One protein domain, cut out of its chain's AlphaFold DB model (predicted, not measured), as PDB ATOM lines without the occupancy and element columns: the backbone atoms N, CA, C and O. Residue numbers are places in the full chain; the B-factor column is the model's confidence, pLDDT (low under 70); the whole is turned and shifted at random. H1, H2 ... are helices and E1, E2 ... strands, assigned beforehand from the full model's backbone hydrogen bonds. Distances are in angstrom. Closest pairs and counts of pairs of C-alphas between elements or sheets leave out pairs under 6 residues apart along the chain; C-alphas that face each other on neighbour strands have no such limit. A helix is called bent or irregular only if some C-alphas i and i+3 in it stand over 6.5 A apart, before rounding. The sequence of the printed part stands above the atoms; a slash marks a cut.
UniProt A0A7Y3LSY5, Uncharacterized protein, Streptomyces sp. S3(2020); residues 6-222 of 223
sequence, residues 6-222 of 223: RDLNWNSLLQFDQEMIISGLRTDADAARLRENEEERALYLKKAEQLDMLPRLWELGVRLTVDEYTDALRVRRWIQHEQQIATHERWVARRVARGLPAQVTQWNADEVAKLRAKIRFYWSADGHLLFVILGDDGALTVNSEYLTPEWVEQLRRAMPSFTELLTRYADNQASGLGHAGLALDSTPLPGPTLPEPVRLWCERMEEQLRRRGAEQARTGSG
ATOM      1  N   ARG A   6     349.126 353.964 284.164       56.84
ATOM      2  CA  ARG A   6     349.979 355.028 284.705       56.84
ATOM      3  C   ARG A   6     349.425 355.688 285.967       56.84
ATOM      4  O   ARG A   6     350.205 356.310 286.682       56.84
ATOM      5  N   ASP A   7     348.145 355.512 286.297       67.44
ATOM      6  CA  ASP A   7     347.535 356.049 287.525       67.44
ATOM      7  C   ASP A   7     347.509 355.047 288.686       67.44
ATOM      8  O   ASP A   7     347.107 355.384 289.800       67.44
ATOM      9  N   LEU A   8     347.981 353.815 288.473       81.88
ATOM     10  CA  LEU A   8     348.063 352.831 289.548       81.88
ATOM     11  C   LEU A   8     349.130 353.230 290.572       81.88
ATOM     12  O   LEU A   8     350.261 353.601 290.236       81.88
ATOM     13  N   ASN A   9     348.768 353.140 291.851       91.00
ATOM     14  CA  ASN A   9     349.718 353.266 292.945       91.00
ATOM     15  C   ASN A   9     350.443 351.926 293.137       91.00
ATOM     16  O   ASN A   9     350.025 351.079 293.928       91.00
ATOM     17  N   TRP A  10     351.528 351.743 292.382       94.00
ATOM     18  CA  TRP A  10     352.360 350.540 292.419       94.00
ATOM     19  C   TRP A  10     352.945 350.250 293.809       94.00
ATOM     20  O   TRP A  10     353.126 349.084 294.146       94.00
ATOM     21  N   ASN A  11     353.165 351.271 294.648       93.62
ATOM     22  CA  ASN A  11     353.621 351.089 296.031       93.62
ATOM     23  C   ASN A  11     352.566 350.345 296.850       93.62
ATOM     24  O   ASN A  11     352.873 349.337 297.478       93.62
ATOM     25  N   SER A  12     351.320 350.827 296.810       94.88
ATOM     26  CA  SER A  12     350.211 350.200 297.533       94.88
ATOM     27  C   SER A  12     349.916 348.797 297.019       94.88
ATOM     28  O   SER A  12     349.602 347.922 297.816       94.88
ATOM     29  N   LEU A  13     350.040 348.567 295.708       94.88
ATOM     30  CA  LEU A  13     349.852 347.233 295.144       94.88
ATOM     31  C   LEU A  13     350.956 346.266 295.593       94.88
ATOM     32  O   LEU A  13     350.651 345.154 296.011       94.88
ATOM     33  N   LEU A  14     352.224 346.697 295.570       95.25
ATOM     34  CA  LEU A  14     353.336 345.879 296.058       95.25
ATOM     35  C   LEU A  14     353.185 345.547 297.544       95.25
ATOM     36  O   LEU A  14     353.343 344.388 297.924       95.25
ATOM     37  N   GLN A  15     352.858 346.556 298.358       96.12
ATOM     38  CA  GLN A  15     352.604 346.392 299.785       96.12
ATOM     39  C   GLN A  15     351.494 345.368 300.016       96.12
ATOM     40  O   GLN A  15     351.705 344.385 300.721       96.12
ATOM     41  N   PHE A  16     350.334 345.578 299.390       95.81
ATOM     42  CA  PHE A  16     349.177 344.702 299.530       95.81
ATOM     43  C   PHE A  16     349.518 343.258 299.166       95.81
ATOM     44  O   PHE A  16     349.252 342.351 299.953       95.81
ATOM     45  N   ASP A  17     350.150 343.036 298.015       93.69
ATOM     46  CA  ASP A  17     350.511 341.691 297.587       93.69
ATOM     47  C   ASP A  17     351.483 341.008 298.564       93.69
ATOM     48  O   ASP A  17     351.322 339.827 298.880       93.69
ATOM     49  N   GLN A  18     352.518 341.722 299.022       94.62
ATOM     50  CA  GLN A  18     353.530 341.154 299.913       94.62
ATOM     51  C   GLN A  18     352.949 340.861 301.300       94.62
ATOM     52  O   GLN A  18     353.117 339.752 301.814       94.62
ATOM     53  N   GLU A  19     352.219 341.814 301.882       95.75
ATOM     54  CA  GLU A  19     351.581 341.656 303.189       95.75
ATOM     55  C   GLU A  19     350.518 340.555 303.174       95.75
ATOM     56  O   GLU A  19     350.459 339.758 304.109       95.75
ATOM     57  N   MET A  20     349.723 340.445 302.104       96.38
ATOM     58  CA  MET A  20     348.711 339.393 301.974       96.38
ATOM     59  C   MET A  20     349.344 337.999 302.009       96.38
ATOM     60  O   MET A  20     348.875 337.127 302.743       96.38
ATOM     61  N   ILE A  21     350.420 337.781 301.249       95.50
ATOM     62  CA  ILE A  21     351.095 336.478 301.185       95.50
ATOM     63  C   ILE A  21     351.716 336.129 302.543       95.50
ATOM     64  O   ILE A  21     351.540 335.013 303.037       95.50
ATOM     65  N   ILE A  22     352.417 337.077 303.168       96.69
ATOM     66  CA  ILE A  22     353.067 336.869 304.468       96.69
ATOM     67  C   ILE A  22     352.020 336.613 305.559       96.69
ATOM     68  O   ILE A  22     352.170 335.688 306.359       96.69
ATOM     69  N   SER A  23     350.925 337.376 305.565       97.62
ATOM     70  CA  SER A  23     349.806 337.171 306.487       97.62
ATOM     71  C   SER A  23     349.136 335.810 306.284       97.62
ATOM     72  O   SER A  23     348.804 335.142 307.265       97.62
ATOM     73  N   GLY A  24     348.969 335.367 305.034       97.81
ATOM     74  CA  GLY A  24     348.452 334.035 304.711       97.81
ATOM     75  C   GLY A  24     349.321 332.926 305.303       97.81
ATOM     76  O   GLY A  24     348.819 332.074 306.030       97.81
ATOM     77  N   LEU A  25     350.642 333.003 305.112       97.56
ATOM     78  CA  LEU A  25     351.591 332.041 305.685       97.56
ATOM     79  C   LEU A  25     351.561 332.027 307.221       97.56
ATOM     80  O   LEU A  25     351.613 330.961 307.831       97.56
ATOM     81  N   ARG A  26     351.451 333.191 307.870       98.25
ATOM     82  CA  ARG A  26     351.322 333.269 309.336       98.25
ATOM     83  C   ARG A  26     350.007 332.656 309.827       98.25
ATOM     84  O   ARG A  26     350.011 331.932 310.816       98.25
ATOM     85  N   THR A  27     348.915 332.871 309.095       98.25
ATOM     86  CA  THR A  27     347.612 332.252 309.386       98.25
ATOM     87  C   THR A  27     347.683 330.729 309.260       98.25
ATOM     88  O   THR A  27     347.212 330.011 310.142       98.25
ATOM     89  N   ASP A  28     348.333 330.219 308.211       97.94
ATOM     90  CA  ASP A  28     348.557 328.784 308.030       97.94
ATOM     91  C   ASP A  28     349.434 328.193 309.146       97.94
ATOM     92  O   ASP A  28     349.176 327.083 309.622       97.94
ATOM     93  N   ALA A  29     350.433 328.946 309.621       97.94
ATOM     94  CA  ALA A  29     351.248 328.562 310.771       97.94
ATOM     95  C   ALA A  29     350.415 328.453 312.059       97.94
ATOM     96  O   ALA A  29     350.567 327.488 312.811       97.94
ATOM     97  N   ASP A  30     349.509 329.400 312.306       98.12
ATOM     98  CA  ASP A  30     348.589 329.344 313.443       98.12
ATOM     99  C   ASP A  30     347.613 328.171 313.333       98.12
ATOM    100  O   ASP A  30     347.372 327.468 314.317       98.12
ATOM    101  N   ALA A  31     347.104 327.886 312.135       97.88
ATOM    102  CA  ALA A  31     346.265 326.718 311.901       97.88
ATOM    103  C   ALA A  31     347.033 325.405 312.145       97.88
ATOM    104  O   ALA A  31     346.491 324.477 312.746       97.88
ATOM    105  N   ALA A  32     348.301 325.321 311.728       96.69
ATOM    106  CA  ALA A  32     349.169 324.176 312.009       96.69
ATOM    107  C   ALA A  32     349.448 324.017 313.512       96.69
ATOM    108  O   ALA A  32     349.411 322.896 314.024       96.69
ATOM    109  N   ARG A  33     349.636 325.129 314.237       97.56
ATOM    110  CA  ARG A  33     349.762 325.147 315.703       97.56
ATOM    111  C   ARG A  33     348.535 324.543 316.383       97.56
ATOM    112  O   ARG A  33     348.687 323.726 317.283       97.56
ATOM    113  N   LEU A  34     347.330 324.917 315.944       97.44
ATOM    114  CA  LEU A  34     346.071 324.380 316.481       97.44
ATOM    115  C   LEU A  34     345.896 322.877 316.218       97.44
ATOM    116  O   LEU A  34     345.186 322.211 316.963       97.44
ATOM    117  N   ARG A  35     346.547 322.340 315.178       97.50
ATOM    118  CA  ARG A  35     346.606 320.899 314.875       97.50
ATOM    119  C   ARG A  35     347.775 320.177 315.557       97.50
ATOM    120  O   ARG A  35     348.019 319.019 315.236       97.50
ATOM    121  N   GLU A  36     348.525 320.864 316.423       96.94
ATOM    122  CA  GLU A  36     349.735 320.349 317.083       96.94
ATOM    123  C   GLU A  36     350.824 319.878 316.094       96.94
ATOM    124  O   GLU A  36     351.657 319.025 316.401       96.94
ATOM    125  N   ASN A  37     350.849 320.454 314.888       96.31
ATOM    126  CA  ASN A  37     351.817 320.126 313.844       96.31
ATOM    127  C   ASN A  37     352.962 321.154 313.811       96.31
ATOM    128  O   ASN A  37     353.002 322.044 312.957       96.31
ATOM    129  N   GLU A  38     353.898 321.035 314.755       95.69
ATOM    130  CA  GLU A  38     355.001 321.997 314.918       95.69
ATOM    131  C   GLU A  38     355.937 322.049 313.698       95.69
ATOM    132  O   GLU A  38     356.453 323.110 313.352       95.69
ATOM    133  N   GLU A  39     356.118 320.929 312.991       92.06
ATOM    134  CA  GLU A  39     356.951 320.883 311.784       92.06
ATOM    135  C   GLU A  39     356.359 321.747 310.656       92.06
ATOM    136  O   GLU A  39     357.062 322.528 310.010       92.06
ATOM    137  N   GLU A  40     355.050 321.623 310.428       93.56
ATOM    138  CA  GLU A  40     354.325 322.404 309.425       93.56
ATOM    139  C   GLU A  40     354.254 323.885 309.815       93.56
ATOM    140  O   GLU A  40     354.500 324.756 308.979       93.56
ATOM    141  N   ARG A  41     354.026 324.180 311.099       96.81
ATOM    142  CA  ARG A  41     354.097 325.546 311.630       96.81
ATOM    143  C   ARG A  41     355.464 326.181 311.363       96.81
ATOM    144  O   ARG A  41     355.527 327.278 310.807       96.81
ATOM    145  N   ALA A  42     356.552 325.498 311.718       95.50
ATOM    146  CA  ALA A  42     357.911 325.989 311.501       95.50
ATOM    147  C   ALA A  42     358.215 326.202 310.009       95.50
ATOM    148  O   ALA A  42     358.896 327.161 309.643       95.50
ATOM    149  N   LEU A  43     357.684 325.344 309.129       93.94
ATOM    150  CA  LEU A  43     357.793 325.522 307.682       93.94
ATOM    151  C   LEU A  43     357.109 326.813 307.214       93.94
ATOM    152  O   LEU A  43     357.725 327.573 306.469       93.94
ATOM    153  N   TYR A  44     355.869 327.068 307.633       96.38
ATOM    154  CA  TYR A  44     355.140 328.277 307.243       96.38
ATOM    155  C   TYR A  44     355.796 329.556 307.773       96.38
ATOM    156  O   TYR A  44     355.971 330.507 307.011       96.38
ATOM    157  N   LEU A  45     356.246 329.556 309.032       96.75
ATOM    158  CA  LEU A  45     356.972 330.692 309.611       96.75
ATOM    159  C   LEU A  45     358.283 330.965 308.873       96.75
ATOM    160  O   LEU A  45     358.550 332.111 308.525       96.75
ATOM    161  N   LYS A  46     359.051 329.921 308.540       95.25
ATOM    162  CA  LYS A  46     360.272 330.070 307.738       95.25
ATOM    163  C   LYS A  46     359.979 330.671 306.359       95.25
ATOM    164  O   LYS A  46     360.736 331.508 305.882       95.25
ATOM    165  N   LYS A  47     358.892 330.248 305.702       95.12
ATOM    166  CA  LYS A  47     358.496 330.814 304.401       95.12
ATOM    167  C   LYS A  47     358.129 332.294 304.508       95.12
ATOM    168  O   LYS A  47     358.477 333.060 303.612       95.12
ATOM    169  N   ALA A  48     357.439 332.682 305.583       96.25
ATOM    170  CA  ALA A  48     357.090 334.073 305.854       96.25
ATOM    171  C   ALA A  48     358.346 334.918 306.114       96.25
ATOM    172  O   ALA A  48     358.510 335.959 305.489       96.25
ATOM    173  N   GLU A  49     359.264 334.423 306.947       94.94
ATOM    174  CA  GLU A  49     360.540 335.078 307.256       94.94
ATOM    175  C   GLU A  49     361.366 335.343 305.990       94.94
ATOM    176  O   GLU A  49     361.804 336.465 305.768       94.94
ATOM    177  N   GLN A  50     361.496 334.355 305.099       94.06
ATOM    178  CA  GLN A  50     362.216 334.520 303.827       94.06
ATOM    179  C   GLN A  50     361.641 335.632 302.936       94.06
ATOM    180  O   GLN A  50     362.386 336.257 302.185       94.06
ATOM    181  N   LEU A  51     360.328 335.872 302.988       94.44
ATOM    182  CA  LEU A  51     359.676 336.957 302.250       94.44
ATOM    183  C   LEU A  51     359.791 338.303 302.978       94.44
ATOM    184  O   LEU A  51     359.926 339.331 302.320       94.44
ATOM    185  N   ASP A  52     359.779 338.300 304.314       93.88
ATOM    186  CA  ASP A  52     360.027 339.484 305.149       93.88
ATOM    187  C   ASP A  52     361.456 340.036 304.976       93.88
ATOM    188  O   ASP A  52     361.692 341.210 305.246       93.88
ATOM    189  N   MET A  53     362.405 339.220 304.497       91.81
ATOM    190  CA  MET A  53     363.772 339.663 304.179       91.81
ATOM    191  C   MET A  53     363.852 340.581 302.951       91.81
ATOM    192  O   MET A  53     364.888 341.210 302.736       91.81
ATOM    193  N   LEU A  54     362.801 340.648 302.125       92.94
ATOM    194  CA  LEU A  54     362.758 341.580 301.002       92.94
ATOM    195  C   LEU A  54     362.505 343.016 301.500       92.94
ATOM    196  O   LEU A  54     361.657 343.223 302.371       92.94
ATOM    197  N   PRO A  55     363.186 344.023 300.926       92.56
ATOM    198  CA  PRO A  55     363.036 345.411 301.316       92.56
ATOM    199  C   PRO A  55     361.614 345.896 301.049       92.56
ATOM    200  O   PRO A  55     361.007 345.619 300.010       92.56
ATOM    201  N   ARG A  56     361.098 346.698 301.977       94.38
ATOM    202  CA  ARG A  56     359.797 347.354 301.856       94.38
ATOM    203  C   ARG A  56     359.926 348.593 300.981       94.38
ATOM    204  O   ARG A  56     359.926 349.721 301.464       94.38
ATOM    205  N   LEU A  57     360.063 348.387 299.671       94.19
ATOM    206  CA  LEU A  57     360.345 349.462 298.709       94.19
ATOM    207  C   LEU A  57     359.322 350.614 298.768       94.19
ATOM    208  O   LEU A  57     359.662 351.762 298.488       94.19
ATOM    209  N   TRP A  58     358.080 350.328 299.174       93.31
ATOM    210  CA  TRP A  58     357.024 351.329 299.351       93.31
ATOM    211  C   TRP A  58     357.277 352.311 300.506       93.31
ATOM    212  O   TRP A  58     356.742 353.418 300.470       93.31
ATOM    213  N   GLU A  59     358.096 351.950 301.497       93.81
ATOM    214  CA  GLU A  59     358.439 352.807 302.642       93.81
ATOM    215  C   GLU A  59     359.473 353.890 302.280       93.81
ATOM    216  O   GLU A  59     359.650 354.847 303.029       93.81
ATOM    217  N   LEU A  60     360.115 353.806 301.106       90.62
ATOM    218  CA  LEU A  60     361.115 354.786 300.657       90.62
ATOM    219  C   LEU A  60     360.513 356.118 300.173       90.62
ATOM    220  O   LEU A  60     361.252 357.015 299.773       90.62
ATOM    221  N   GLY A  61     359.184 356.262 300.181       86.38
ATOM    222  CA  GLY A  61     358.496 357.523 299.873       86.38
ATOM    223  C   GLY A  61     358.541 357.949 298.401       86.38
ATOM    224  O   GLY A  61     358.060 359.027 298.061       86.38
ATOM    225  N   VAL A  62     359.082 357.109 297.515       91.50
ATOM    226  CA  VAL A  62     359.151 357.352 296.070       91.50
ATOM    227  C   VAL A  62     358.172 356.429 295.361       91.50
ATOM    228  O   VAL A  62     358.090 355.239 295.661       91.50
ATOM    229  N   ARG A  63     357.416 356.969 294.399       91.62
ATOM    230  CA  ARG A  63     356.498 356.169 293.580       91.62
ATOM    231  C   ARG A  63     357.287 355.186 292.715       91.62
ATOM    232  O   ARG A  63     358.195 355.609 291.998       91.62
ATOM    233  N   LEU A  64     356.927 353.908 292.773       93.94
ATOM    234  CA  LEU A  64     357.486 352.845 291.945       93.94
ATOM    235  C   LEU A  64     357.005 352.967 290.498       93.94
ATOM    236  O   LEU A  64     355.865 353.364 290.233       93.94
ATOM    237  N   THR A  65     357.873 352.598 289.563       92.44
ATOM    238  CA  THR A  65     357.491 352.351 288.170       92.44
ATOM    239  C   THR A  65     356.903 350.946 288.016       92.44
ATOM    240  O   THR A  65     357.046 350.090 288.892       92.44
ATOM    241  N   VAL A  66     356.257 350.687 286.874       91.25
ATOM    242  CA  VAL A  66     355.775 349.338 286.535       91.25
ATOM    243  C   VAL A  66     356.925 348.326 286.458       91.25
ATOM    244  O   VAL A  66     356.765 347.188 286.895       91.25
ATOM    245  N   ASP A  67     358.097 348.745 285.977       90.12
ATOM    246  CA  ASP A  67     359.269 347.875 285.853       90.12
ATOM    247  C   ASP A  67     359.826 347.486 287.222       90.12
ATOM    248  O   ASP A  67     360.138 346.321 287.444       90.12
ATOM    249  N   GLU A  68     359.889 348.433 288.161       93.56
ATOM    250  CA  GLU A  68     360.363 348.196 289.530       93.56
ATOM    251  C   GLU A  68     359.404 347.303 290.316       93.56
ATOM    252  O   GLU A  68     359.832 346.382 291.014       93.56
ATOM    253  N   TYR A  69     358.099 347.539 290.161       93.94
ATOM    254  CA  TYR A  69     357.067 346.652 290.684       93.94
ATOM    255  C   TYR A  69     357.233 345.231 290.129       93.94
ATOM    256  O   TYR A  69     357.298 344.266 290.890       93.94
ATOM    257  N   THR A  70     357.363 345.101 288.807       92.44
ATOM    258  CA  THR A  70     357.510 343.802 288.140       92.44
ATOM    259  C   THR A  70     358.813 343.109 288.545       92.44
ATOM    260  O   THR A  70     358.829 341.890 288.704       92.44
ATOM    261  N   ASP A  71     359.896 343.855 288.770       93.75
ATOM    262  CA  ASP A  71     361.163 343.303 289.255       93.75
ATOM    263  C   ASP A  71     361.029 342.723 290.667       93.75
ATOM    264  O   ASP A  71     361.403 341.573 290.900       93.75
ATOM    265  N   ALA A  72     360.379 343.450 291.582       95.00
ATOM    266  CA  ALA A  72     360.071 342.944 292.920       95.00
ATOM    267  C   ALA A  72     359.174 341.694 292.876       95.00
ATOM    268  O   ALA A  72     359.412 340.722 293.602       95.00
ATOM    269  N   LEU A  73     358.186 341.665 291.974       93.94
ATOM    270  CA  LEU A  73     357.358 340.478 291.754       93.94
ATOM    271  C   LEU A  73     358.172 339.271 291.275       93.94
ATOM    272  O   LEU A  73     357.906 338.150 291.715       93.94
ATOM    273  N   ARG A  74     359.156 339.471 290.388       94.00
ATOM    274  CA  ARG A  74     360.023 338.387 289.899       94.00
ATOM    275  C   ARG A  74     360.838 337.775 291.032       94.00
ATOM    276  O   ARG A  74     360.851 336.549 291.157       94.00
ATOM    277  N   VAL A  75     361.448 338.599 291.885       95.00
ATOM    278  CA  VAL A  75     362.228 338.114 293.039       95.00
ATOM    279  C   VAL A  75     361.342 337.351 294.017       95.00
ATOM    280  O   VAL A  75     361.688 336.243 294.430       95.00
ATOM    281  N   ARG A  76     360.145 337.869 294.317       93.69
ATOM    282  CA  ARG A  76     359.158 337.152 295.136       93.69
ATOM    283  C   ARG A  76     358.794 335.795 294.533       93.69
ATOM    284  O   ARG A  76     358.781 334.788 295.241       93.69
ATOM    285  N   ARG A  77     358.508 335.755 293.230       92.88
ATOM    286  CA  ARG A  77     358.136 334.524 292.523       92.88
ATOM    287  C   ARG A  77     359.268 333.496 292.537       92.88
ATOM    288  O   ARG A  77     358.986 332.310 292.684       92.88
ATOM    289  N   TRP A  78     360.521 333.937 292.432       93.62
ATOM    290  CA  TRP A  78     361.688 333.071 292.598       93.62
ATOM    291  C   TRP A  78     361.740 332.451 294.002       93.62
ATOM    292  O   TRP A  78     361.833 331.229 294.113       93.62
ATOM    293  N   ILE A  79     361.575 333.251 295.066       94.12
ATOM    294  CA  ILE A  79     361.536 332.738 296.449       94.12
ATOM    295  C   ILE A  79     360.434 331.686 296.600       94.12
ATOM    296  O   ILE A  79     360.683 330.599 297.116       94.12
ATOM    297  N   GLN A  80     359.222 331.972 296.123       92.31
ATOM    298  CA  GLN A  80     358.093 331.040 296.213       92.31
ATOM    299  C   GLN A  80     358.338 329.744 295.426       92.31
ATOM    300  O   GLN A  80     357.999 328.661 295.906       92.31
ATOM    301  N   HIS A  81     358.948 329.840 294.243       90.81
ATOM    302  CA  HIS A  81     359.315 328.680 293.433       90.81
ATOM    303  C   HIS A  81     360.305 327.771 294.171       90.81
ATOM    304  O   HIS A  81     360.071 326.571 294.310       90.81
ATOM    305  N   GLU A  82     361.369 328.344 294.727       90.56
ATOM    306  CA  GLU A  82     362.363 327.581 295.480       90.56
ATOM    307  C   GLU A  82     361.793 327.048 296.815       90.56
ATOM    308  O   GLU A  82     362.099 325.929 297.227       90.56
ATOM    309  N   GLN A  83     360.872 327.773 297.466       91.75
ATOM    310  CA  GLN A  83     360.124 327.277 298.630       91.75
ATOM    311  C   GLN A  83     359.251 326.063 298.285       91.75
ATOM    312  O   GLN A  83     359.114 325.146 299.107       91.75
ATOM    313  N   GLN A  84     358.631 326.056 297.103       89.06
ATOM    314  CA  GLN A  84     357.834 324.932 296.618       89.06
ATOM    315  C   GLN A  84     358.726 323.706 296.408       89.06
ATOM    316  O   GLN A  84     358.428 322.645 296.960       89.06
ATOM    317  N   ILE A  85     359.860 323.866 295.721       86.69
ATOM    318  CA  ILE A  85     360.832 322.784 295.505       86.69
ATOM    319  C   ILE A  85     361.350 322.236 296.841       86.69
ATOM    320  O   ILE A  85     361.256 321.034 297.088       86.69
ATOM    321  N   ALA A  86     361.776 323.105 297.760       86.50
ATOM    322  CA  ALA A  86     362.255 322.688 299.078       86.50
ATOM    323  C   ALA A  86     361.177 321.948 299.898       86.50
ATOM    324  O   ALA A  86     361.485 321.053 300.688       86.50
ATOM    325  N   THR A  87     359.896 322.300 299.726       86.75
ATOM    326  CA  THR A  87     358.776 321.591 300.371       86.75
ATOM    327  C   THR A  87     358.636 320.170 299.817       86.75
ATOM    328  O   THR A  87     358.490 319.222 300.595       86.75
ATOM    329  N   HIS A  88     358.726 320.016 298.494       83.12
ATOM    330  CA  HIS A  88     358.689 318.724 297.806       83.12
ATOM    331  C   HIS A  88     359.859 317.817 298.220       83.12
ATOM    332  O   HIS A  88     359.651 316.676 298.641       83.12
ATOM    333  N   GLU A  89     361.084 318.345 298.218       83.56
ATOM    334  CA  GLU A  89     362.287 317.619 298.644       83.56
ATOM    335  C   GLU A  89     362.201 317.150 300.104       83.56
ATOM    336  O   GLU A  89     362.474 315.986 300.403       83.56
ATOM    337  N   ARG A  90     361.742 318.016 301.022       83.31
ATOM    338  CA  ARG A  90     361.527 317.647 302.434       83.31
ATOM    339  C   ARG A  90     360.472 316.564 302.599       83.31
ATOM    340  O   ARG A  90     360.630 315.668 303.430       83.31
ATOM    341  N   TRP A  91     359.377 316.642 301.845       83.44
ATOM    342  CA  TRP A  91     358.345 315.611 301.875       83.44
ATOM    343  C   TRP A  91     358.924 314.247 301.489       83.44
ATOM    344  O   TRP A  91     358.693 313.272 302.207       83.44
ATOM    345  N   VAL A  92     359.759 314.183 300.447       81.06
ATOM    346  CA  VAL A  92     360.436 312.936 300.067       81.06
ATOM    347  C   VAL A  92     361.448 312.471 301.085       81.06
ATOM    348  O   VAL A  92     361.401 311.299 301.452       81.06
ATOM    349  N   ALA A  93     362.309 313.355 301.588       80.94
ATOM    350  CA  ALA A  93     363.292 312.984 302.602       80.94
ATOM    351  C   ALA A  93     362.619 312.292 303.803       80.94
ATOM    352  O   ALA A  93     363.080 311.248 304.264       80.94
ATOM    353  N   ARG A  94     361.453 312.796 304.238       81.69
ATOM    354  CA  ARG A  94     360.643 312.162 305.291       81.69
ATOM    355  C   ARG A  94     360.081 310.802 304.896       81.69
ATOM    356  O   ARG A  94     360.055 309.896 305.725       81.69
ATOM    357  N   ARG A  95     359.586 310.645 303.665       81.50
ATOM    358  CA  ARG A  95     359.054 309.356 303.196       81.50
ATOM    359  C   ARG A  95     360.160 308.303 303.102       81.50
ATOM    360  O   ARG A  95     359.962 307.193 303.586       81.50
ATOM    361  N   VAL A  96     361.321 308.670 302.564       80.88
ATOM    362  CA  VAL A  96     362.503 307.797 302.485       80.88
ATOM    363  C   VAL A  96     362.970 307.391 303.883       80.88
ATOM    364  O   VAL A  96     363.158 306.205 304.137       80.88
ATOM    365  N   ALA A  97     363.052 308.335 304.827       82.19
ATOM    366  CA  ALA A  97     363.409 308.041 306.220       82.19
ATOM    367  C   ALA A  97     362.429 307.075 306.919       82.19
ATOM    368  O   ALA A  97     362.801 306.401 307.874       82.19
ATOM    369  N   ARG A  98     361.182 306.973 306.437       84.88
ATOM    370  CA  ARG A  98     360.161 306.026 306.920       84.88
ATOM    371  C   ARG A  98     360.163 304.684 306.172       84.88
ATOM    372  O   ARG A  98     359.223 303.910 306.324       84.88
ATOM    373  N   GLY A  99     361.190 304.409 305.365       80.88
ATOM    374  CA  GLY A  99     361.376 303.126 304.681       80.88
ATOM    375  C   GLY A  99     360.503 302.926 303.440       80.88
ATOM    376  O   GLY A  99     360.295 301.789 303.022       80.88
ATOM    377  N   LEU A 100     359.962 303.999 302.852       73.62
ATOM    378  CA  LEU A 100     359.181 303.880 301.617       73.62
ATOM    379  C   LEU A 100     360.064 303.560 300.395       73.62
ATOM    380  O   LEU A 100     361.235 303.945 300.370       73.62
ATOM    381  N   PRO A 101     359.510 302.882 299.367       71.88
ATOM    382  CA  PRO A 101     360.273 302.403 298.215       71.88
ATOM    383  C   PRO A 101     360.926 303.528 297.404       71.88
ATOM    384  O   PRO A 101     360.382 304.630 297.305       71.88
ATOM    385  N   ALA A 102     362.019 303.203 296.706       66.50
ATOM    386  CA  ALA A 102     362.748 304.107 295.803       66.50
ATOM    387  C   ALA A 102     361.863 304.798 294.738       66.50
ATOM    388  O   ALA A 102     362.187 305.888 294.273       66.50
ATOM    389  N   GLN A 103     360.711 304.208 294.403       68.50
ATOM    390  CA  GLN A 103     359.701 304.781 293.503       68.50
ATOM    391  C   GLN A 103     359.157 306.139 293.991       68.50
ATOM    392  O   GLN A 103     358.852 307.003 293.174       68.50
ATOM    393  N   VAL A 104     359.085 306.369 295.310       66.94
ATOM    394  CA  VAL A 104     358.663 307.661 295.890       66.94
ATOM    395  C   VAL A 104     359.718 308.747 295.655       66.94
ATOM    396  O   VAL A 104     359.378 309.906 295.423       66.94
ATOM    397  N   THR A 105     360.998 308.371 295.665       67.12
ATOM    398  CA  THR A 105     362.112 309.266 295.335       67.12
ATOM    399  C   THR A 105     362.085 309.650 293.856       67.12
ATOM    400  O   THR A 105     362.293 310.816 293.527       67.12
ATOM    401  N   GLN A 106     361.771 308.695 292.974       67.69
ATOM    402  CA  GLN A 106     361.695 308.925 291.531       67.69
ATOM    403  C   GLN A 106     360.521 309.833 291.142       67.69
ATOM    404  O   GLN A 106     360.734 310.811 290.437       67.69
ATOM    405  N   TRP A 107     359.321 309.600 291.691       70.06
ATOM    406  CA  TRP A 107     358.157 310.465 291.444       70.06
ATOM    407  C   TRP A 107     358.433 311.938 291.781       70.06
ATOM    408  O   TRP A 107     358.039 312.840 291.051       70.06
ATOM    409  N   ASN A 108     359.157 312.203 292.866       69.25
ATOM    410  CA  ASN A 108     359.499 313.573 293.236       69.25
ATOM    411  C   ASN A 108     360.604 314.184 292.384       69.25
ATOM    412  O   ASN A 108     360.558 315.381 292.115       69.25
ATOM    413  N   ALA A 109     361.590 313.385 291.968       71.69
ATOM    414  CA  ALA A 109     362.563 313.845 290.987       71.69
ATOM    415  C   ALA A 109     361.844 314.282 289.701       71.69
ATOM    416  O   ALA A 109     362.170 315.338 289.167       71.69
ATOM    417  N   ASP A 110     360.806 313.551 289.284       79.50
ATOM    418  CA  ASP A 110     359.983 313.908 288.128       79.50
ATOM    419  C   ASP A 110     359.157 315.183 288.364       79.50
ATOM    420  O   ASP A 110     359.110 316.045 287.493       79.50
ATOM    421  N   GLU A 111     358.527 315.358 289.531       79.25
ATOM    422  CA  GLU A 111     357.762 316.580 289.845       79.25
ATOM    423  C   GLU A 111     358.656 317.826 289.946       79.25
ATOM    424  O   GLU A 111     358.340 318.872 289.371       79.25
ATOM    425  N   VAL A 112     359.814 317.723 290.606       79.56
ATOM    426  CA  VAL A 112     360.803 318.812 290.641       79.56
ATOM    427  C   VAL A 112     361.350 319.079 289.238       79.56
ATOM    428  O   VAL A 112     361.471 320.240 288.842       79.56
ATOM    429  N   ALA A 113     361.625 318.033 288.452       79.38
ATOM    430  CA  ALA A 113     362.051 318.180 287.066       79.38
ATOM    431  C   ALA A 113     360.981 318.878 286.220       79.38
ATOM    432  O   ALA A 113     361.331 319.769 285.456       79.38
ATOM    433  N   LYS A 114     359.689 318.568 286.393       82.50
ATOM    434  CA  LYS A 114     358.583 319.266 285.714       82.50
ATOM    435  C   LYS A 114     358.526 320.745 286.087       82.50
ATOM    436  O   LYS A 114     358.412 321.588 285.198       82.50
ATOM    437  N   LEU A 115     358.649 321.076 287.376       81.19
ATOM    438  CA  LEU A 115     358.675 322.471 287.830       81.19
ATOM    439  C   LEU A 115     359.839 323.241 287.189       81.19
ATOM    440  O   LEU A 115     359.621 324.316 286.628       81.19
ATOM    441  N   ARG A 116     361.048 322.664 287.208       83.69
ATOM    442  CA  ARG A 116     362.258 323.256 286.608       83.69
ATOM    443  C   ARG A 116     362.281 323.197 285.071       83.69
ATOM    444  O   ARG A 116     363.043 323.925 284.431       83.69
ATOM    445  N   ALA A 117     361.471 322.332 284.463       82.50
ATOM    446  CA  ALA A 117     361.297 322.244 283.015       82.50
ATOM    447  C   ALA A 117     360.344 323.315 282.487       82.50
ATOM    448  O   ALA A 117     360.498 323.722 281.344       82.50
ATOM    449  N   LYS A 118     359.378 323.772 283.293       88.25
ATOM    450  CA  LYS A 118     358.441 324.827 282.887       88.25
ATOM    451  C   LYS A 118     358.958 326.222 283.204       88.25
ATOM    452  O   LYS A 118     358.677 327.158 282.465       88.25
ATOM    453  N   ILE A 119     359.651 326.377 284.328       90.25
ATOM    454  CA  ILE A 119     360.060 327.679 284.842       90.25
ATOM    455  C   ILE A 119     361.539 327.649 285.194       90.25
ATOM    456  O   ILE A 119     361.998 326.755 285.905       90.25
ATOM    457  N   ARG A 120     362.271 328.670 284.743       92.06
ATOM    458  CA  ARG A 120     363.674 328.873 285.086       92.06
ATOM    459  C   ARG A 120     363.943 330.299 285.528       92.06
ATOM    460  O   ARG A 120     363.412 331.255 284.968       92.06
ATOM    461  N   PHE A 121     364.804 330.413 286.522       92.88
ATOM    462  CA  PHE A 121     365.316 331.670 287.040       92.88
ATOM    463  C   PHE A 121     366.822 331.682 286.849       92.88
ATOM    464  O   PHE A 121     367.442 330.624 286.932       92.88
ATOM    465  N   TYR A 122     367.381 332.855 286.584       93.75
ATOM    466  CA  TYR A 122     368.814 333.073 286.470       93.75
ATOM    467  C   TYR A 122     369.168 334.372 287.162       93.75
ATOM    468  O   TYR A 122     368.629 335.424 286.817       93.75
ATOM    469  N   TRP A 123     370.079 334.297 288.116       94.06
ATOM    470  CA  TRP A 123     370.678 335.459 288.735       94.06
ATOM    471  C   TRP A 123     371.978 335.821 288.037       94.06
ATOM    472  O   TRP A 123     372.791 334.966 287.690       94.06
ATOM    473  N   SER A 124     372.182 337.113 287.838       91.50
ATOM    474  CA  SER A 124     373.463 337.646 287.417       91.50
ATOM    475  C   SER A 124     374.293 338.039 288.636       91.50
ATOM    476  O   SER A 124     373.774 338.265 289.734       91.50
ATOM    477  N   ALA A 125     375.603 338.168 288.432       87.44
ATOM    478  CA  ALA A 125     376.531 338.593 289.478       87.44
ATOM    479  C   ALA A 125     376.294 340.037 289.962       87.44
ATOM    480  O   ALA A 125     376.797 340.405 291.011       87.44
ATOM    481  N   ASP A 126     375.536 340.844 289.217       88.75
ATOM    482  CA  ASP A 126     375.122 342.215 289.546       88.75
ATOM    483  C   ASP A 126     373.663 342.298 290.053       88.75
ATOM    484  O   ASP A 126     373.049 343.365 290.075       88.75
ATOM    485  N   GLY A 127     373.087 341.166 290.474       91.06
ATOM    486  CA  GLY A 127     371.785 341.118 291.146       91.06
ATOM    487  C   GLY A 127     370.586 341.339 290.222       91.06
ATOM    488  O   GLY A 127     369.517 341.755 290.668       91.06
ATOM    489  N   HIS A 128     370.720 341.137 288.913       93.06
ATOM    490  CA  HIS A 128     369.572 341.074 288.012       93.06
ATOM    491  C   HIS A 128     369.005 339.655 287.980       93.06
ATOM    492  O   HIS A 128     369.742 338.671 288.025       93.06
ATOM    493  N   LEU A 129     367.681 339.559 287.872       94.62
ATOM    494  CA  LEU A 129     366.972 338.291 287.780       94.62
ATOM    495  C   LEU A 129     366.321 338.167 286.405       94.62
ATOM    496  O   LEU A 129     365.427 338.943 286.060       94.62
ATOM    497  N   LEU A 130     366.755 337.176 285.634       94.75
ATOM    498  CA  LEU A 130     366.072 336.742 284.425       94.75
ATOM    499  C   LEU A 130     365.120 335.600 284.773       94.75
ATOM    500  O   LEU A 130     365.502 334.613 285.401       94.75
ATOM    501  N   PHE A 131     363.877 335.722 284.331       92.75
ATOM    502  CA  PHE A 131     362.832 334.737 284.558       92.75
ATOM    503  C   PHE A 131     362.296 334.241 283.219       92.75
ATOM    504  O   PHE A 131     361.879 335.057 282.403       92.75
ATOM    505  N   VAL A 132     362.289 332.927 282.993       95.00
ATOM    506  CA  VAL A 132     361.858 332.310 281.732       95.00
ATOM    507  C   VAL A 132     360.799 331.244 281.998       95.00
ATOM    508  O   VAL A 132     361.009 330.366 282.835       95.00
ATOM    509  N   ILE A 133     359.681 331.300 281.274       94.56
ATOM    510  CA  ILE A 133     358.635 330.270 281.291       94.56
ATOM    511  C   ILE A 133     358.524 329.655 279.899       94.56
ATOM    512  O   ILE A 133     358.390 330.383 278.914       94.56
ATOM    513  N   LEU A 134     358.494 328.327 279.837       94.88
ATOM    514  CA  LEU A 134     358.060 327.578 278.665       94.88
ATOM    515  C   LEU A 134     356.541 327.363 278.724       94.88
ATOM    516  O   LEU A 134     356.022 326.719 279.640       94.88
ATOM    517  N   GLY A 135     355.830 327.953 277.766       92.44
ATOM    518  CA  GLY A 135     354.402 327.757 277.561       92.44
ATOM    519  C   GLY A 135     354.080 326.347 277.074       92.44
ATOM    520  O   GLY A 135     354.932 325.640 276.532       92.44
ATOM    521  N   ASP A 136     352.826 325.933 277.255       90.50
ATOM    522  CA  ASP A 136     352.361 324.617 276.793       90.50
ATOM    523  C   ASP A 136     352.271 324.553 275.250       90.50
ATOM    524  O   ASP A 136     352.249 323.473 274.667       90.50
ATOM    525  N   ASP A 137     352.275 325.716 274.590       90.25
ATOM    526  CA  ASP A 137     352.412 325.905 273.141       90.25
ATOM    527  C   ASP A 137     353.873 325.841 272.651       90.25
ATOM    528  O   ASP A 137     354.138 325.993 271.459       90.25
ATOM    529  N   GLY A 138     354.826 325.625 273.563       90.56
ATOM    530  CA  GLY A 138     356.258 325.619 273.278       90.56
ATOM    531  C   GLY A 138     356.883 327.013 273.177       90.56
ATOM    532  O   GLY A 138     358.094 327.107 272.970       90.56
ATOM    533  N   ALA A 139     356.106 328.089 273.340       94.31
ATOM    534  CA  ALA A 139     356.623 329.446 273.283       94.31
ATOM    535  C   ALA A 139     357.305 329.839 274.598       94.31
ATOM    536  O   ALA A 139     356.807 329.584 275.696       94.31
ATOM    537  N   LEU A 140     358.448 330.507 274.490       96.25
ATOM    538  CA  LEU A 140     359.155 331.069 275.628       96.25
ATOM    539  C   LEU A 140     358.631 332.471 275.934       96.25
ATOM    540  O   LEU A 140     358.543 333.337 275.059       96.25
ATOM    541  N   THR A 141     358.350 332.707 277.210       95.94
ATOM    542  CA  THR A 141     358.165 334.054 277.752       95.94
ATOM    543  C   THR A 141     359.314 334.369 278.697       95.94
ATOM    544  O   THR A 141     359.726 333.525 279.494       95.94
ATOM    545  N   VAL A 142     359.853 335.580 278.605       95.06
ATOM    546  CA  VAL A 142     360.958 336.064 279.429       95.06
ATOM    547  C   VAL A 142     360.531 337.348 280.115       95.06
ATOM    548  O   VAL A 142     360.052 338.276 279.470       95.06
ATOM    549  N   ASN A 143     360.686 337.402 281.437       93.69
ATOM    550  CA  ASN A 143     360.265 338.521 282.277       93.69
ATOM    551  C   ASN A 143     358.780 338.911 282.108       93.69
ATOM    552  O   ASN A 143     358.412 340.049 282.382       93.69
ATOM    553  N   SER A 144     357.933 337.920 281.795       87.94
ATOM    554  CA  SER A 144     356.477 338.016 281.554       87.94
ATOM    555  C   SER A 144     356.048 338.478 280.159       87.94
ATOM    556  O   SER A 144     354.856 338.663 279.943       87.94
ATOM    557  N   GLU A 145     356.977 338.585 279.211       93.12
ATOM    558  CA  GLU A 145     356.692 338.939 277.816       93.12
ATOM    559  C   GLU A 145     357.132 337.824 276.869       93.12
ATOM    560  O   GLU A 145     358.082 337.096 277.161       93.12
ATOM    561  N   TYR A 146     356.466 337.675 275.722       95.12
ATOM    562  CA  TYR A 146     356.895 336.718 274.697       95.12
ATOM    563  C   TYR A 146     358.302 337.045 274.196       95.12
ATOM    564  O   TYR A 146     358.650 338.206 273.986       95.12
ATOM    565  N   LEU A 147     359.116 336.011 273.980       96.19
ATOM    566  CA  LEU A 147     360.492 336.177 273.525       96.19
ATOM    567  C   LEU A 147     360.563 336.483 272.021       96.19
ATOM    568  O   LEU A 147     360.973 335.646 271.217       96.19
ATOM    569  N   THR A 148     360.143 337.688 271.634       96.00
ATOM    570  CA  THR A 148     360.299 338.197 270.264       96.00
ATOM    571  C   THR A 148     361.718 338.736 270.038       96.00
ATOM    572  O   THR A 148     362.404 339.069 271.010       96.00
ATOM    573  N   PRO A 149     362.186 338.873 268.782       95.81
ATOM    574  CA  PRO A 149     363.491 339.472 268.492       95.81
ATOM    575  C   PRO A 149     363.665 340.873 269.097       95.81
ATOM    576  O   PRO A 149     364.716 341.188 269.651       95.81
ATOM    577  N   GLU A 150     362.623 341.702 269.051       96.50
ATOM    578  CA  GLU A 150     362.631 343.051 269.624       96.50
ATOM    579  C   GLU A 150     362.793 343.001 271.145       96.50
ATOM    580  O   GLU A 150     363.567 343.775 271.717       96.50
ATOM    581  N   TRP A 151     362.103 342.062 271.793       96.38
ATOM    582  CA  TRP A 151     362.198 341.872 273.233       96.38
ATOM    583  C   TRP A 151     363.571 341.347 273.658       96.38
ATOM    584  O   TRP A 151     364.141 341.837 274.634       96.38
ATOM    585  N   VAL A 152     364.158 340.417 272.898       96.81
ATOM    586  CA  VAL A 152     365.535 339.943 273.116       96.81
ATOM    587  C   VAL A 152     366.517 341.115 273.090       96.81
ATOM    588  O   VAL A 152     367.345 341.247 273.991       96.81
ATOM    589  N   GLU A 153     366.411 341.995 272.093       96.88
ATOM    590  CA  GLU A 153     367.274 343.174 271.984       96.88
ATOM    591  C   GLU A 153     367.081 344.154 273.143       96.88
ATOM    592  O   GLU A 153     368.052 344.707 273.666       96.88
ATOM    593  N   GLN A 154     365.840 344.356 273.584       95.44
ATOM    594  CA  GLN A 154     365.559 345.176 274.755       95.44
ATOM    595  C   GLN A 154     366.184 344.582 276.024       95.44
ATOM    596  O   GLN A 154     366.844 345.304 276.773       95.44
ATOM    597  N   LEU A 155     366.041 343.273 276.239       95.12
ATOM    598  CA  LEU A 155     366.619 342.578 277.387       95.12
ATOM    599  C   LEU A 155     368.149 342.601 277.372       95.12
ATOM    600  O   LEU A 155     368.749 342.831 278.416       95.12
ATOM    601  N   ARG A 156     368.794 342.440 276.210       95.81
ATOM    602  CA  ARG A 156     370.262 342.542 276.083       95.81
ATOM    603  C   ARG A 156     370.786 343.917 276.493       95.81
ATOM    604  O   ARG A 156     371.836 344.010 277.119       95.81
ATOM    605  N   ARG A 157     370.051 344.988 276.172       94.81
ATOM    606  CA  ARG A 157     370.411 346.352 276.596       94.81
ATOM    607  C   ARG A 157     370.160 346.575 278.082       94.81
ATOM    608  O   ARG A 157     370.975 347.210 278.740       94.81
ATOM    609  N   ALA A 158     369.034 346.079 278.595       91.19
ATOM    610  CA  ALA A 158     368.638 346.273 279.987       91.19
ATOM    611  C   ALA A 158     369.447 345.411 280.967       91.19
ATOM    612  O   ALA A 158     369.656 345.811 282.108       91.19
ATOM    613  N   MET A 159     369.882 344.226 280.536       93.25
ATOM    614  CA  MET A 159     370.571 343.238 281.364       93.25
ATOM    615  C   MET A 159     371.750 342.615 280.588       93.25
ATOM    616  O   MET A 159     371.694 341.442 280.199       93.25
ATOM    617  N   PRO A 160     372.835 343.377 280.343       94.25
ATOM    618  CA  PRO A 160     373.928 342.937 279.473       94.25
ATOM    619  C   PRO A 160     374.602 341.635 279.919       94.25
ATOM    620  O   PRO A 160     375.043 340.858 279.069       94.25
ATOM    621  N   SER A 161     374.622 341.352 281.226       93.69
ATOM    622  CA  SER A 161     375.169 340.119 281.805       93.69
ATOM    623  C   SER A 161     374.460 338.841 281.332       93.69
ATOM    624  O   SER A 161     375.054 337.766 281.377       93.69
ATOM    625  N   PHE A 162     373.237 338.941 280.798       95.31
ATOM    626  CA  PHE A 162     372.490 337.807 280.244       95.31
ATOM    627  C   PHE A 162     372.559 337.686 278.720       95.31
ATOM    628  O   PHE A 162     371.886 336.824 278.161       95.31
ATOM    629  N   THR A 163     373.359 338.501 278.026       95.50
ATOM    630  CA  THR A 163     373.364 338.550 276.553       95.50
ATOM    631  C   THR A 163     373.544 337.179 275.905       95.50
ATOM    632  O   THR A 163     372.772 336.819 275.019       95.50
ATOM    633  N   GLU A 164     374.516 336.390 276.366       94.81
ATOM    634  CA  GLU A 164     374.765 335.053 275.818       94.81
ATOM    635  C   GLU A 164     373.594 334.096 276.079       94.81
ATOM    636  O   GLU A 164     373.159 333.375 275.179       94.81
ATOM    637  N   LEU A 165     373.042 334.118 277.294       95.50
ATOM    638  CA  LEU A 165     371.900 333.289 277.668       95.50
ATOM    639  C   LEU A 165     370.659 333.640 276.833       95.50
ATOM    640  O   LEU A 165     369.963 332.746 276.357       95.50
ATOM    641  N   LEU A 166     370.415 334.933 276.613       96.31
ATOM    642  CA  LEU A 166     369.329 335.437 275.773       96.31
ATOM    643  C   LEU A 166     369.495 335.022 274.310       96.31
ATOM    644  O   LEU A 166     368.505 334.674 273.676       96.31
ATOM    645  N   THR A 167     370.726 334.997 273.785       96.31
ATOM    646  CA  THR A 167     371.006 334.452 272.444       96.31
ATOM    647  C   THR A 167     370.585 332.998 272.342       96.31
ATOM    648  O   THR A 167     369.803 332.656 271.463       96.31
ATOM    649  N   ARG A 168     371.009 332.161 273.291       96.38
ATOM    650  CA  ARG A 168     370.642 330.741 273.280       96.38
ATOM    651  C   ARG A 168     369.130 330.537 273.406       96.38
ATOM    652  O   ARG A 168     368.578 329.662 272.751       96.38
ATOM    653  N   TYR A 169     368.446 331.346 274.216       96.50
ATOM    654  CA  TYR A 169     366.987 331.289 274.310       96.50
ATOM    655  C   TYR A 169     366.285 331.732 273.024       96.50
ATOM    656  O   TYR A 169     365.290 331.117 272.649       96.50
ATOM    657  N   ALA A 170     366.798 332.750 272.331       96.56
ATOM    658  CA  ALA A 170     366.270 333.170 271.036       96.56
ATOM    659  C   ALA A 170     366.445 332.070 269.972       96.56
ATOM    660  O   ALA A 170     365.498 331.753 269.251       96.56
ATOM    661  N   ASP A 171     367.615 331.428 269.929       96.75
ATOM    662  CA  ASP A 171     367.893 330.308 269.022       96.75
ATOM    663  C   ASP A 171     366.992 329.100 269.328       96.75
ATOM    664  O   ASP A 171     366.423 328.478 268.423       96.75
ATOM    665  N   ASN A 172     366.801 328.798 270.618       96.25
ATOM    666  CA  ASN A 172     365.887 327.754 271.065       96.25
ATOM    667  C   ASN A 172     364.430 328.069 270.708       96.25
ATOM    668  O   ASN A 172     363.713 327.156 270.302       96.25
ATOM    669  N   GLN A 173     363.991 329.324 270.836       95.62
ATOM    670  CA  GLN A 173     362.650 329.765 270.440       95.62
ATOM    671  C   GLN A 173     362.432 329.557 268.939       95.62
ATOM    672  O   GLN A 173     361.427 328.974 268.540       95.62
ATOM    673  N   ALA A 174     363.391 329.976 268.108       95.19
ATOM    674  CA  ALA A 174     363.324 329.804 266.657       95.19
ATOM    675  C   ALA A 174     363.312 328.324 266.233       95.19
ATOM    676  O   ALA A 174     362.732 327.975 265.207       95.19
ATOM    677  N   SER A 175     363.928 327.457 267.039       95.19
ATOM    678  CA  SER A 175     364.061 326.023 266.767       95.19
ATOM    679  C   SER A 175     363.022 325.149 267.488       95.19
ATOM    680  O   SER A 175     363.053 323.929 267.339       95.19
ATOM    681  N   GLY A 176     362.128 325.729 268.299       94.06
ATOM    682  CA  GLY A 176     361.149 324.976 269.095       94.06
ATOM    683  C   GLY A 176     361.767 324.081 270.181       94.06
ATOM    684  O   GLY A 176     361.184 323.069 270.560       94.06
ATOM    685  N   LEU A 177     362.962 324.421 270.672       92.88
ATOM    686  CA  LEU A 177     363.736 323.607 271.619       92.88
ATOM    687  C   LEU A 177     363.475 323.955 273.096       92.88
ATOM    688  O   LEU A 177     363.975 323.272 273.993       92.88
ATOM    689  N   GLY A 178     362.717 325.021 273.373       91.19
ATOM    690  CA  GLY A 178     362.404 325.469 274.731       91.19
ATOM    691  C   GLY A 178     363.665 325.698 275.574       91.19
ATOM    692  O   GLY A 178     364.497 326.547 275.266       91.19
ATOM    693  N   HIS A 179     363.840 324.923 276.646       91.44
ATOM    694  CA  HIS A 179     365.008 325.035 277.527       91.44
ATOM    695  C   HIS A 179     366.175 324.080 277.197       91.44
ATOM    696  O   HIS A 179     367.089 323.925 278.017       91.44
ATOM    697  N   ALA A 180     366.150 323.386 276.055       89.88
ATOM    698  CA  ALA A 180     367.171 322.390 275.728       89.88
ATOM    699  C   ALA A 180     368.592 322.987 275.730       89.88
ATOM    700  O   ALA A 180     368.805 324.128 275.324       89.88
ATOM    701  N   GLY A 181     369.568 322.211 276.216       86.44
ATOM    702  CA  GLY A 181     370.987 322.596 276.234       86.44
ATOM    703  C   GLY A 181     371.365 323.694 277.237       86.44
ATOM    704  O   GLY A 181     372.537 324.055 277.332       86.44
ATOM    705  N   LEU A 182     370.409 324.219 278.007       88.00
ATOM    706  CA  LEU A 182     370.656 325.268 278.990       88.00
ATOM    707  C   LEU A 182     370.789 324.683 280.390       88.00
ATOM    708  O   LEU A 182     369.928 323.920 280.838       88.00
ATOM    709  N   ALA A 183     371.842 325.084 281.100       82.12
ATOM    710  CA  ALA A 183     371.983 324.785 282.516       82.12
ATOM    711  C   ALA A 183     370.886 325.495 283.325       82.12
ATOM    712  O   ALA A 183     370.344 326.532 282.918       82.12
ATOM    713  N   LEU A 184     370.547 324.909 284.468       76.19
ATOM    714  CA  LEU A 184     369.771 325.583 285.500       76.19
ATOM    715  C   LEU A 184     370.726 326.452 286.311       76.19
ATOM    716  O   LEU A 184     371.802 325.982 286.681       76.19
ATOM    717  N   ASP A 185     370.332 327.692 286.591       74.69
ATOM    718  CA  ASP A 185     371.010 328.448 287.635       74.69
ATOM    719  C   ASP A 185     370.662 327.840 288.997       74.69
ATOM    720  O   ASP A 185     369.500 327.560 289.300       74.69
ATOM    721  N   SER A 186     371.690 327.605 289.804       64.81
ATOM    722  CA  SER A 186     371.568 327.048 291.145       64.81
ATOM    723  C   SER A 186     371.853 328.137 292.172       64.81
ATOM    724  O   SER A 186     372.795 328.026 292.959       64.81
ATOM    725  N   THR A 187     371.051 329.201 292.164       76.38
ATOM    726  CA  THR A 187     371.065 330.167 293.266       76.38
ATOM    727  C   THR A 187     370.218 329.599 294.404       76.38
ATOM    728  O   THR A 187     369.017 329.394 294.214       76.38
ATOM    729  N   PRO A 188     370.809 329.300 295.574       76.88
ATOM    730  CA  PRO A 188     370.083 328.656 296.659       76.88
ATOM    731  C   PRO A 188     368.976 329.565 297.204       76.88
ATOM    732  O   PRO A 188     369.130 330.786 297.260       76.88
ATOM    733  N   LEU A 189     367.878 328.953 297.659       82.94
ATOM    734  CA  LEU A 189     366.814 329.643 298.393       82.94
ATOM    735  C   LEU A 189     367.408 330.435 299.576       82.94
ATOM    736  O   LEU A 189     368.287 329.898 300.263       82.94
ATOM    737  N   PRO A 190     366.907 331.646 299.893       75.50
ATOM    738  CA  PRO A 190     367.399 332.411 301.028       75.50
ATOM    739  C   PRO A 190     367.311 331.611 302.327       75.50
ATOM    740  O   PRO A 190     366.279 331.019 302.647       75.50
ATOM    741  N   GLY A 191     368.421 331.543 303.055       76.38
ATOM    742  CA  GLY A 191     368.463 330.984 304.401       76.38
ATOM    743  C   GLY A 191     368.045 332.044 305.426       76.38
ATOM    744  O   GLY A 191     367.262 332.925 305.093       76.38
ATOM    745  N   PRO A 192     368.595 332.023 306.651       78.62
ATOM    746  CA  PRO A 192     368.490 333.174 307.555       78.62
ATOM    747  C   PRO A 192     369.249 334.410 307.029       78.62
ATOM    748  O   PRO A 192     369.166 335.490 307.603       78.62
ATOM    749  N   THR A 193     370.011 334.260 305.941       84.25
ATOM    750  CA  THR A 193     370.740 335.330 305.257       84.25
ATOM    751  C   THR A 193     370.345 335.389 303.782       84.25
ATOM    752  O   THR A 193     370.066 334.358 303.157       84.25
ATOM    753  N   LEU A 194     370.314 336.605 303.225       84.44
ATOM    754  CA  LEU A 194     370.066 336.811 301.801       84.44
ATOM    755  C   LEU A 194     371.248 336.252 300.993       84.44
ATOM    756  O   LEU A 194     372.396 336.575 301.310       84.44
ATOM    757  N   PRO A 195     371.000 335.436 299.956       88.81
ATOM    758  CA  PRO A 195     372.023 335.061 298.995       88.81
ATOM    759  C   PRO A 195     372.571 336.307 298.309       88.81
ATOM    760  O   PRO A 195     371.844 337.278 298.100       88.81
ATOM    761  N   GLU A 196     373.841 336.250 297.922       90.81
ATOM    762  CA  GLU A 196     374.562 337.397 297.373       90.81
ATOM    763  C   GLU A 196     373.822 338.100 296.215       90.81
ATOM    764  O   GLU A 196     373.651 339.316 296.293       90.81
ATOM    765  N   PRO A 197     373.267 337.396 295.205       91.19
ATOM    766  CA  PRO A 197     372.540 338.075 294.133       91.19
ATOM    767  C   PRO A 197     371.276 338.805 294.608       91.19
ATOM    768  O   PRO A 197     370.938 339.862 294.080       91.19
ATOM    769  N   VAL A 198     370.597 338.282 295.635       91.50
ATOM    770  CA  VAL A 198     369.407 338.922 296.216       91.50
ATOM    771  C   VAL A 198     369.810 340.145 297.033       91.50
ATOM    772  O   VAL A 198     369.153 341.175 296.947       91.50
ATOM    773  N   ARG A 199     370.914 340.065 297.787       93.81
ATOM    774  CA  ARG A 199     371.479 341.218 298.505       93.81
ATOM    775  C   ARG A 199     371.814 342.351 297.532       93.81
ATOM    776  O   ARG A 199     371.395 343.483 297.756       93.81
ATOM    777  N   LEU A 200     372.494 342.033 296.430       94.44
ATOM    778  CA  LEU A 200     372.843 342.996 295.382       94.44
ATOM    779  C   LEU A 200     371.604 343.583 294.698       94.44
ATOM    780  O   LEU A 200     371.561 344.780 294.418       94.44
ATOM    781  N   TRP A 201     370.569 342.769 294.479       95.38
ATOM    782  CA  TRP A 201     369.276 343.253 294.002       95.38
ATOM    783  C   TRP A 201     368.656 344.278 294.958       95.38
ATOM    784  O   TRP A 201     368.259 345.357 294.515       95.38
ATOM    785  N   CYS A 202     368.606 343.971 296.261       94.81
ATOM    786  CA  CYS A 202     368.075 344.882 297.275       94.81
ATOM    787  C   CYS A 202     368.825 346.219 297.252       94.81
ATOM    788  O   CYS A 202     368.203 347.275 297.163       94.81
ATOM    789  N   GLU A 203     370.159 346.170 297.274       95.00
ATOM    790  CA  GLU A 203     371.018 347.358 297.268       95.00
ATOM    791  C   GLU A 203     370.779 348.225 296.034       95.00
ATOM    792  O   GLU A 203     370.529 349.425 296.169       95.00
ATOM    793  N   ARG A 204     370.754 347.614 294.842       94.75
ATOM    794  CA  ARG A 204     370.479 348.320 293.587       94.75
ATOM    795  C   ARG A 204     369.113 349.001 293.610       94.75
ATOM    796  O   ARG A 204     369.003 350.171 293.242       94.75
ATOM    797  N   MET A 205     368.070 348.277 294.017       95.00
ATOM    798  CA  MET A 205     366.703 348.800 294.034       95.00
ATOM    799  C   MET A 205     366.562 349.967 295.008       95.00
ATOM    800  O   MET A 205     365.994 351.001 294.658       95.00
ATOM    801  N   GLU A 206     367.108 349.843 296.215       94.94
ATOM    802  CA  GLU A 206     367.053 350.931 297.184       94.94
ATOM    803  C   GLU A 206     367.880 352.144 296.748       94.94
ATOM    804  O   GLU A 206     367.423 353.279 296.901       94.94
ATOM    805  N   GLU A 207     369.083 351.940 296.203       94.69
ATOM    806  CA  GLU A 207     369.924 353.026 295.692       94.69
ATOM    807  C   GLU A 207     369.212 353.792 294.571       94.69
ATOM    808  O   GLU A 207     369.131 355.023 294.619       94.69
ATOM    809  N   GLN A 208     368.634 353.075 293.604       94.06
ATOM    810  CA  GLN A 208     367.877 353.664 292.501       94.06
ATOM    811  C   GLN A 208     366.714 354.526 293.010       94.06
ATOM    812  O   GLN A 208     366.534 355.664 292.561       94.06
ATOM    813  N   LEU A 209     365.948 354.021 293.980       95.06
ATOM    814  CA  LEU A 209     364.815 354.746 294.552       95.06
ATOM    815  C   LEU A 209     365.264 355.963 295.365       95.06
ATOM    816  O   LEU A 209     364.713 357.049 295.182       95.06
ATOM    817  N   ARG A 210     366.307 355.834 296.196       93.75
ATOM    818  CA  ARG A 210     366.879 356.965 296.949       93.75
ATOM    819  C   ARG A 210     367.398 358.054 296.014       93.75
ATOM    820  O   ARG A 210     367.120 359.234 296.238       93.75
ATOM    821  N   ARG A 211     368.104 357.676 294.944       94.25
ATOM    822  CA  ARG A 211     368.610 358.610 293.931       94.25
ATOM    823  C   ARG A 211     367.472 359.382 293.272       94.25
ATOM    824  O   ARG A 211     367.530 360.611 293.222       94.25
ATOM    825  N   ARG A 212     366.410 358.686 292.848       94.12
ATOM    826  CA  ARG A 212     365.231 359.327 292.249       94.12
ATOM    827  C   ARG A 212     364.512 360.249 293.234       94.12
ATOM    828  O   ARG A 212     364.133 361.353 292.854       94.12
ATOM    829  N   GLY A 213     364.372 359.846 294.496       92.88
ATOM    830  CA  GLY A 213     363.806 360.702 295.544       92.88
ATOM    831  C   GLY A 213     364.612 361.990 295.745       92.88
ATOM    832  O   GLY A 213     364.045 363.080 295.799       92.88
ATOM    833  N   ALA A 214     365.945 361.893 295.762       92.00
ATOM    834  CA  ALA A 214     366.829 363.053 295.869       92.00
ATOM    835  C   ALA A 214     366.782 363.968 294.631       92.00
ATOM    836  O   ALA A 214     366.974 365.180 294.742       92.00
ATOM    837  N   GLU A 215     366.574 363.417 293.436       91.81
ATOM    838  CA  GLU A 215     366.363 364.196 292.208       91.81
ATOM    839  C   GLU A 215     365.019 364.939 292.241       91.81
ATOM    840  O   GLU A 215     364.988 366.136 291.964       91.81
ATOM    841  N   GLN A 216     363.942 364.279 292.677       88.56
ATOM    842  CA  GLN A 216     362.616 364.889 292.834       88.56
ATOM    843  C   GLN A 216     362.593 365.999 293.892       88.56
ATOM    844  O   GLN A 216     361.980 367.040 293.676       88.56
ATOM    845  N   ALA A 217     363.289 365.824 295.019       88.56
ATOM    846  CA  ALA A 217     363.382 366.858 296.051       88.56
ATOM    847  C   ALA A 217     364.111 368.118 295.550       88.56
ATOM    848  O   ALA A 217     363.725 369.240 295.887       88.56
ATOM    849  N   ARG A 218     365.145 367.937 294.712       88.06
ATOM    850  CA  ARG A 218     365.903 369.035 294.095       88.06
ATOM    851  C   ARG A 218     365.088 369.797 293.055       88.06
ATOM    852  O   ARG A 218     365.189 371.016 293.002       88.06
ATOM    853  N   THR A 219     364.289 369.106 292.245       83.44
ATOM    854  CA  THR A 219     363.436 369.749 291.232       83.44
ATOM    855  C   THR A 219     362.158 370.341 291.828       83.44
ATOM    856  O   THR A 219     361.697 371.372 291.351       83.44
ATOM    857  N   GLY A 220     361.617 369.740 292.891       65.75
ATOM    858  CA  GLY A 220     360.424 370.212 293.598       65.75
ATOM    859  C   GLY A 220     360.660 371.369 294.576       65.75
ATOM    860  O   GLY A 220     359.728 372.114 294.841       65.75
ATOM    861  N   SER A 221     361.885 371.569 295.081       56.56
ATOM    862  CA  SER A 221     362.228 372.726 295.940       56.56
ATOM    863  C   SER A 221     362.553 374.008 295.157       56.56
ATOM    864  O   SER A 221     362.947 375.006 295.757       56.56
ATOM    865  N   GLY A 222     362.453 373.977 293.822       48.19
ATOM    866  CA  GLY A 222     362.740 375.107 292.931       48.19
ATOM    867  C   GLY A 222     361.508 375.753 292.286       48.19
ATOM    868  O   GLY A 222     361.684 376.571 291.383       48.19
TER     869      GLY A 222
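What this domain is: This is residues 6 to 222 of the 223 residues of an uncharacterized protein of Streptomyces sp. S3(2020) (UniProt A0A7Y3LSY5). A long helix, H4, runs through the middle, with the hairpin of H1 and H2 packed on one side and a small three-stranded sheet, E1 to E3, on another; H7, paired with H6, covers the sheet's opposite face. H5 folds back along one end of H4 and leads into the sheet, while H8 runs out past the other end, residues 217 to 222 sticking out. The 217 printed residues have eight named helices and three named strands, in the order H1 to H5, E1 to E3, H6 to H8; the sheet order is E1 E2 E3, antiparallel, and the class is mostly helix. The whole is compact, with a radius of gyration of the C-alphas of 19.8 A and spans of 72 by 50 by 29 A.

How they stand to each other: Begin with H1, residues 10 to 34; it forms a hairpin with H2, residues 38 to 52, closest at the C-alphas of Ala 29 and Arg 41, 4.2 A. With H4, residues 66 to 97, they make an up and down bundle, each helix running against the one before; residues 10 to 14 of H1 touch H4, closest at the C-alphas of Trp 10 and Tyr 69, 6.3 A. H5, residues 102 to 118, forms a hairpin with H4 at a shallow tilt of 9 degrees, closest at the C-alphas of Val 92 and Thr 105, 6.2 A. E1, residues 119 to 123, E2, 129 to 134, and E3, 140 to 142, form a meander, each the antiparallel neighbour of the one before: look for N 120 and O 132, 2.8 A, and N 133 and O 141, 2.8 A. H4 is on this sheet at a height of 10.7 A; H7, residues 160 to 175, is on the opposite face at 10.1 A, completing three layers, helices on both faces. H7 is irregular, C-alphas 161 and 164 being 7.9 A apart, and touches H6, residues 149 to 158, at Arg 156 and Thr 163, closest C-alphas 5.1 A. H8, residues 196 to 220, touches H3, residues 57 to 60, at Leu 57 and Glu 206, closest C-alphas 7.0 A. Every O i to N i+4 pair is within hydrogen-bond range in H1, H2, H4, H5, H6 and H8, and 10 of 12 in H7; H3 is too short for one.

Where its parts are: Find C-alpha 10 at (352.360, 350.540, 292.419), where H1 begins its 36.1 A. H4 starts at (355.775, 349.338, 286.535) and runs 46.4 A; H5 covers 24.8 A, H7 23.3 A and H2 20.7 A. H8 runs 35.9 A to C-alpha 220 at (360.424, 370.212, 293.598).

The domain as a whole: The two C-alphas farthest apart, Gly 99 and Gly 222, are 72.9 A apart. The printed part has no cut; the one long link, 20 residues, joins H7 to H8. Confidence is under 70 at residues 6 to 7, 102 to 106, 108, 186 and 220 to 222.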